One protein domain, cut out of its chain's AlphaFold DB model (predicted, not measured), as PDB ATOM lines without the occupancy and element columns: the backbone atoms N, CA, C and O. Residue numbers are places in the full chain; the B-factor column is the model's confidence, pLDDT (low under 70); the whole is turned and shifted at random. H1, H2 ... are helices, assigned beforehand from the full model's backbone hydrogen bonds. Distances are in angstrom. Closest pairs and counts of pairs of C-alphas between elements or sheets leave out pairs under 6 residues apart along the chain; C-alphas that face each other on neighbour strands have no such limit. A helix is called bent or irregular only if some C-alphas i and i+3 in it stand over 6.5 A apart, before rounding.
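What this domain is: This is residues 10 to 18 and 62 to 104 of the 270 residues of an uncharacterized protein of Fusarium venenatum (UniProt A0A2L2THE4). One very long, nearly straight helix, H2, makes the length of this domain, and a short helix, H1, runs back beside a part of it at a small distance. Residues 62 to 72 and 82 to 104 of H2 stand free, so that both ends of the long helix stick out beyond H1. The printed part has 52 residues with two named helices, H1 and then H2, and no named strand; the class is all helix. The whole is extended, a rod with a radius of gyration of the C-alphas of 18.3 A, and it spans 64 by 18 by 8 A.

Where its parts are: H1 covers residues 10 to 18 and begins at C-alpha 10 at (68.363, 89.850, 111.481). Its last C-alpha, that of Ala 18, is at (71.809, 88.723, 99.167). H2 covers residues 62 to 104 and measures 63.9 A from first to last C-alpha. It begins at C-alpha 62 at (80.882, 101.639, 85.737) and ends at C-alpha 104 at (73.903, 89.745, 148.180). H2 is neither bent nor irregular, but only just: C-alphas 77 and 80 are 6.1 A apart.

How they stand to each other: H1 and H2 are close but not clearly touching, with 1 pair of C-alphas within 8 A. That closest pair, the C-alphas of Gly 13 and Cys 77, is 7.8 A apart. The two helices run opposite ways at a shallow tilt of 24 degrees, and their centres are 15.0 A apart. In H1 every O i to N i+4 pair is within hydrogen-bond range; in H2 36 of 39 are.

The domain as a whole: The two C-alphas farthest apart are those of Thr 62 and Leu 104, at 63.9 A. Residues 19 to 61 are not printed, and C-alphas 18 and 62 are 20.7 A apart across this cut, which the link from H1 to H2 crosses. The mean pLDDT of the printed part is 73.5, and residues 10 to 16, residue 18 and residues 99 to 104 are under 70.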
ATOM      1  N   ARG A  10      67.353  90.630 112.222       54.59
ATOM      2  CA  ARG A  10      68.363  89.850 111.481       54.59
ATOM      3  C   ARG A  10      68.037  89.691 109.988       54.59
ATOM      4  O   ARG A  10      68.945  89.460 109.191       54.59
ATOM      5  N   ALA A  11      66.773  89.872 109.599       54.47
ATOM      6  CA  ALA A  11      66.305  89.815 108.211       54.47
ATOM      7  C   ALA A  11      66.884  90.940 107.335       54.47
ATOM      8  O   ALA A  11      67.203  90.702 106.171       54.47
ATOM      9  N   GLY A  12      67.098  92.136 107.900       57.78
ATOM     10  CA  GLY A  12      67.729  93.250 107.180       57.78
ATOM     11  C   GLY A  12      69.161  92.934 106.737       57.78
ATOM     12  O   GLY A  12      69.527  93.191 105.594       57.78
ATOM     13  N   GLY A  13      69.950  92.287 107.604       64.25
ATOM     14  CA  GLY A  13      71.316  91.864 107.273       64.25
ATOM     15  C   GLY A  13      71.367  90.782 106.188       64.25
ATOM     16  O   GLY A  13      72.210  90.844 105.299       64.25
ATOM     17  N   LEU A  14      70.432  89.826 106.212       59.94
ATOM     18  CA  LEU A  14      70.341  88.765 105.200       59.94
ATOM     19  C   LEU A  14      69.928  89.299 103.821       59.94
ATOM     20  O   LEU A  14      70.514  88.896 102.818       59.94
ATOM     21  N   SER A  15      68.985  90.245 103.775       61.50
ATOM     22  CA  SER A  15      68.583  90.929 102.537       61.50
ATOM     23  C   SER A  15      69.756  91.689 101.901       61.50
ATOM     24  O   SER A  15      69.982  91.607 100.695       61.50
ATOM     25  N   MET A  16      70.582  92.350 102.718       68.00
ATOM     26  CA  MET A  16      71.739  93.119 102.242       68.00
ATOM     27  C   MET A  16      72.901  92.239 101.764       68.00
ATOM     28  O   MET A  16      73.569  92.592 100.792       68.00
ATOM     29  N   ILE A  17      73.131  91.078 102.391       73.62
ATOM     30  CA  ILE A  17      74.114  90.090 101.910       73.62
ATOM     31  C   ILE A  17      73.663  89.518 100.563       73.62
ATOM     32  O   ILE A  17      74.473  89.421  99.643       73.62
ATOM     33  N   ALA A  18      72.373  89.199 100.425       67.06
ATOM     34  CA  ALA A  18      71.809  88.723  99.167       67.06
ATOM     35  C   ALA A  18      71.941  89.775  98.054       67.06
ATOM     36  O   ALA A  18      72.366  89.438  96.951       67.06
ATOM     37  N   THR A  62      81.733 102.693  85.158       74.19
ATOM     38  CA  THR A  62      80.882 101.639  85.737       74.19
ATOM     39  C   THR A  62      81.550 100.990  86.946       74.19
ATOM     40  O   THR A  62      80.907 100.821  87.981       74.19
ATOM     41  N   TYR A  63      82.855 100.718  86.870       71.62
ATOM     42  CA  TYR A  63      83.631 100.169  87.983       71.62
ATOM     43  C   TYR A  63      83.722 101.155  89.154       71.62
ATOM     44  O   TYR A  63      83.491 100.773  90.301       71.62
ATOM     45  N   VAL A  64      83.983 102.440  88.884       72.56
ATOM     46  CA  VAL A  64      84.008 103.487  89.926       72.56
ATOM     47  C   VAL A  64      82.648 103.610  90.616       72.56
ATOM     48  O   VAL A  64      82.582 103.663  91.845       72.56
ATOM     49  N   PHE A  65      81.557 103.592  89.847       74.81
ATOM     50  CA  PHE A  65      80.200 103.616  90.386       74.81
ATOM     51  C   PHE A  65      79.888 102.360  91.215       74.81
ATOM     52  O   PHE A  65      79.347 102.471  92.315       74.81
ATOM     53  N   ALA A  66      80.298 101.175  90.756       75.81
ATOM     54  CA  ALA A  66      80.111  99.921  91.481       75.81
ATOM     55  C   ALA A  66      80.856  99.907  92.830       75.81
ATOM     56  O   ALA A  66      80.267  99.544  93.852       75.81
ATOM     57  N   TYR A  67      82.114 100.359  92.870       79.25
ATOM     58  CA  TYR A  67      82.875 100.469  94.119       79.25
ATOM     59  C   TYR A  67      82.302 101.529  95.063       79.25
ATOM     60  O   TYR A  67      82.246 101.300  96.273       79.25
ATOM     61  N   TYR A  68      81.823 102.654  94.530       75.44
ATOM     62  CA  TYR A  68      81.143 103.677  95.321       75.44
ATOM     63  C   TYR A  68      79.849 103.139  95.950       75.44
ATOM     64  O   TYR A  68      79.631 103.297  97.153       75.44
ATOM     65  N   CYS A  69      79.023 102.426  95.179       76.31
ATOM     66  CA  CYS A  69      77.828 101.770  95.699       76.31
ATOM     67  C   CYS A  69      78.172 100.747  96.789       76.31
ATOM     68  O   CYS A  69      77.555 100.770  97.854       76.31
ATOM     69  N   LEU A  70      79.181  99.899  96.573       78.56
ATOM     70  CA  LEU A  70      79.627  98.913  97.561       78.56
ATOM     71  C   LEU A  70      80.109  99.588  98.855       78.56
ATOM     72  O   LEU A  70      79.741  99.160  99.950       78.56
ATOM     73  N   PHE A  71      80.862 100.683  98.746       77.69
ATOM     74  CA  PHE A  71      81.334 101.458  99.894       77.69
ATOM     75  C   PHE A  71      80.180 102.044 100.718       77.69
ATOM     76  O   PHE A  71      80.154 101.889 101.941       77.69
ATOM     77  N   VAL A  72      79.180 102.644 100.064       78.19
ATOM     78  CA  VAL A  72      77.986 103.170 100.745       78.19
ATOM     79  C   VAL A  72      77.234 102.053 101.479       78.19
ATOM     80  O   VAL A  72      76.818 102.245 102.620       78.19
ATOM     81  N   HIS A  73      77.124 100.861 100.890       78.62
ATOM     82  CA  HIS A  73      76.464  99.727 101.542       78.62
ATOM     83  C   HIS A  73      77.256  99.210 102.753       78.62
ATOM     84  O   HIS A  73      76.655  98.908 103.783       78.62
ATOM     85  N   ILE A  74      78.593  99.180 102.689       78.12
ATOM     86  CA  ILE A  74      79.439  98.851 103.850       78.12
ATOM     87  C   ILE A  74      79.214  99.854 104.989       78.12
ATOM     88  O   ILE A  74      79.031  99.443 106.137       78.12
ATOM     89  N   LEU A  75      79.184 101.156 104.693       72.75
ATOM     90  CA  LEU A  75      78.941 102.187 105.708       72.75
ATOM     91  C   LEU A  75      77.561 102.035 106.364       72.75
ATOM     92  O   LEU A  75      77.451 102.114 107.590       72.75
ATOM     93  N   VAL A  76      76.529 101.740 105.569       78.88
ATOM     94  CA  VAL A  76      75.172 101.463 106.065       78.88
ATOM     95  C   VAL A  76      75.132 100.193 106.924       78.88
ATOM     96  O   VAL A  76      74.377 100.148 107.889       78.88
ATOM     97  N   CYS A  77      75.982  99.196 106.655       72.12
ATOM     98  CA  CYS A  77      76.112  97.982 107.471       72.12
ATOM     99  C   CYS A  77      76.842  98.207 108.809       72.12
ATOM    100  O   CYS A  77      76.529  97.545 109.801       72.12
ATOM    101  N   ILE A  78      77.792  99.144 108.884       79.06
ATOM    102  CA  ILE A  78      78.546  99.428 110.121       79.06
ATOM    103  C   ILE A  78      77.645 100.056 111.197       79.06
ATOM    104  O   ILE A  78      77.816  99.785 112.388       79.06
ATOM    105  N   PHE A  79      76.664 100.864 110.795       76.06
ATOM    106  CA  PHE A  79      75.757 101.557 111.711       76.06
ATOM    107  C   PHE A  79      74.922 100.615 112.616       76.06
ATOM    108  O   PHE A  79      75.006 100.748 113.841       76.06
ATOM    109  N   PRO A  80      74.177  99.617 112.094       79.81
ATOM    110  CA  PRO A  80      73.436  98.668 112.926       79.81
ATOM    111  C   PRO A  80      74.356  97.731 113.715       79.81
ATOM    112  O   PRO A  80      74.030  97.396 114.851       79.81
ATOM    113  N   LEU A  81      75.529  97.358 113.186       78.19
ATOM    114  CA  LEU A  81      76.508  96.560 113.937       78.19
ATOM    115  C   LEU A  81      77.000  97.301 115.185       78.19
ATOM    116  O   LEU A  81      77.079  96.707 116.262       78.19
ATOM    117  N   ARG A  82      77.255  98.611 115.073       79.12
ATOM    118  CA  ARG A  82      77.585  99.458 116.227       79.12
ATOM    119  C   ARG A  82      76.432  99.547 117.224       79.12
ATOM    120  O   ARG A  82      76.671  99.435 118.423       79.12
ATOM    121  N   ALA A  83      75.192  99.688 116.757       77.12
ATOM    122  CA  ALA A  83      74.023  99.704 117.637       77.12
ATOM    123  C   ALA A  83      73.853  98.370 118.393       77.12
ATOM    124  O   ALA A  83      73.691  98.366 119.614       77.12
ATOM    125  N   CYS A  84      73.977  97.234 117.697       82.50
ATOM    126  CA  CYS A  84      73.924  95.903 118.304       82.50
ATOM    127  C   CYS A  84      75.053  95.684 119.318       82.50
ATOM    128  O   CYS A  84      74.809  95.125 120.386       82.50
ATOM    129  N   TRP A  85      76.266  96.155 119.020       76.50
ATOM    130  CA  TRP A  85      77.397  96.073 119.944       76.50
ATOM    131  C   TRP A  85      77.140  96.852 121.240       76.50
ATOM    132  O   TRP A  85      77.372  96.339 122.335       76.50
ATOM    133  N   THR A  86      76.605  98.069 121.135       84.56
ATOM    134  CA  THR A  86      76.263  98.896 122.301       84.56
ATOM    135  C   THR A  86      75.168  98.249 123.147       84.56
ATOM    136  O   THR A  86      75.306  98.161 124.368       84.56
ATOM    137  N   ILE A  87      74.117  97.722 122.513       84.75
ATOM    138  CA  ILE A  87      73.028  97.021 123.209       84.75
ATOM    139  C   ILE A  87      73.545  95.750 123.892       84.75
ATOM    140  O   ILE A  87      73.180  95.472 125.034       84.75
ATOM    141  N   TRP A  88      74.436  94.997 123.241       81.56
ATOM    142  CA  TRP A  88      75.077  93.828 123.845       81.56
ATOM    143  C   TRP A  88      75.898  94.208 125.080       81.56
ATOM    144  O   TRP A  88      75.781  93.558 126.121       81.56
ATOM    145  N   LYS A  89      76.693  95.283 124.998       83.44
ATOM    146  CA  LYS A  89      77.503  95.784 126.118       83.44
ATOM    147  C   LYS A  89      76.629  96.227 127.298       83.44
ATOM    148  O   LYS A  89      76.933  95.876 128.435       83.44
ATOM    149  N   LEU A  90      75.523  96.921 127.028       84.38
ATOM    150  CA  LEU A  90      74.552  97.329 128.048       84.38
ATOM    151  C   LEU A  90      73.837  96.121 128.677       84.38
ATOM    152  O   LEU A  90      73.697  96.026 129.891       84.38
ATOM    153  N   THR A  91      73.443  95.140 127.865       83.88
ATOM    154  CA  THR A  91      72.803  93.912 128.367       83.88
ATOM    155  C   THR A  91      73.771  93.105 129.242       83.88
ATOM    156  O   THR A  91      73.378  92.532 130.258       83.88
ATOM    157  N   GLN A  92      75.059  93.083 128.885       77.00
ATOM    158  CA  GLN A  92      76.114  92.474 129.696       77.00
ATOM    159  C   GLN A  92      76.315  93.200 131.032       77.00
ATOM    160  O   GLN A  92      76.460  92.518 132.047       77.00
ATOM    161  N   SER A  93      76.304  94.539 131.065       75.56
ATOM    162  CA  SER A  93      76.448  95.290 132.320       75.56
ATOM    163  C   SER A  93      75.247  95.078 133.242       75.56
ATOM    164  O   SER A  93      75.438  94.767 134.416       75.56
ATOM    165  N   MET A  94      74.024  95.102 132.706       74.00
ATOM    166  CA  MET A  94      72.809  94.810 133.474       74.00
ATOM    167  C   MET A  94      72.801  93.380 134.025       74.00
ATOM    168  O   MET A  94      72.455  93.163 135.181       74.00
ATOM    169  N   LYS A  95      73.239  92.389 133.236       73.44
ATOM    170  CA  LYS A  95      73.345  90.997 133.699       73.44
ATOM    171  C   LYS A  95      74.380  90.831 134.817       73.44
ATOM    172  O   LYS A  95      74.212  89.958 135.664       73.44
ATOM    173  N   ARG A  96      75.454  91.629 134.817       71.81
ATOM    174  CA  ARG A  96      76.451  91.642 135.901       71.81
ATOM    175  C   ARG A  96      75.900  92.319 137.159       71.81
ATOM    176  O   ARG A  96      76.037  91.733 138.225       71.81
ATOM    177  N   ALA A  97      75.206  93.450 137.021       70.88
ATOM    178  CA  ALA A  97      74.551  94.143 138.135       70.88
ATOM    179  C   ALA A  97      73.444  93.291 138.795       70.88
ATOM    180  O   ALA A  97      73.401  93.142 140.009       70.88
ATOM    181  N   ALA A  98      72.613  92.608 138.004       73.06
ATOM    182  CA  ALA A  98      71.597  91.701 138.546       73.06
ATOM    183  C   ALA A  98      72.210  90.481 139.264       73.06
ATOM    184  O   ALA A  98      71.636  89.945 140.211       73.06
ATOM    185  N   ARG A  99      73.392  90.022 138.822       69.38
ATOM    186  CA  ARG A  99      74.113  88.927 139.488       69.38
ATOM    187  C   ARG A  99      74.705  89.358 140.827       69.38
ATOM    188  O   ARG A  99      74.642  88.557 141.756       69.38
ATOM    189  N   SER A 100      75.240  90.576 140.945       67.62
ATOM    190  CA  SER A 100      75.709  91.083 142.241       67.62
ATOM    191  C   SER A 100      74.569  91.179 143.252       67.62
ATOM    192  O   SER A 100      74.743  90.714 144.375       67.62
ATOM    193  N   ASP A 101      73.387  91.640 142.836       65.94
ATOM    194  CA  ASP A 101      72.216  91.720 143.721       65.94
ATOM    195  C   ASP A 101      71.764  90.330 144.192       65.94
ATOM    196  O   ASP A 101      71.562  90.105 145.385       65.94
ATOM    197  N   SER A 102      71.716  89.347 143.283       66.69
ATOM    198  CA  SER A 102      71.351  87.967 143.647       66.69
ATOM    199  C   SER A 102      72.339  87.304 144.618       66.69
ATOM    200  O   SER A 102      71.940  86.495 145.456       66.69
ATOM    201  N   LEU A 103      73.630  87.651 144.532       64.75
ATOM    202  CA  LEU A 103      74.660  87.146 145.443       64.75
ATOM    203  C   LEU A 103      74.490  87.769 146.837       64.75
ATOM    204  O   LEU A 103      74.604  87.070 147.843       64.75
ATOM    205  N   LEU A 104      74.169  89.064 146.912       63.59
ATOM    206  CA  LEU A 104      73.903  89.745 148.180       63.59
ATOM    207  C   LEU A 104      72.677  89.159 148.894       63.59
ATOM    208  O   LEU A 104      72.749  88.907 150.099       63.59
TER     209      LEU A 104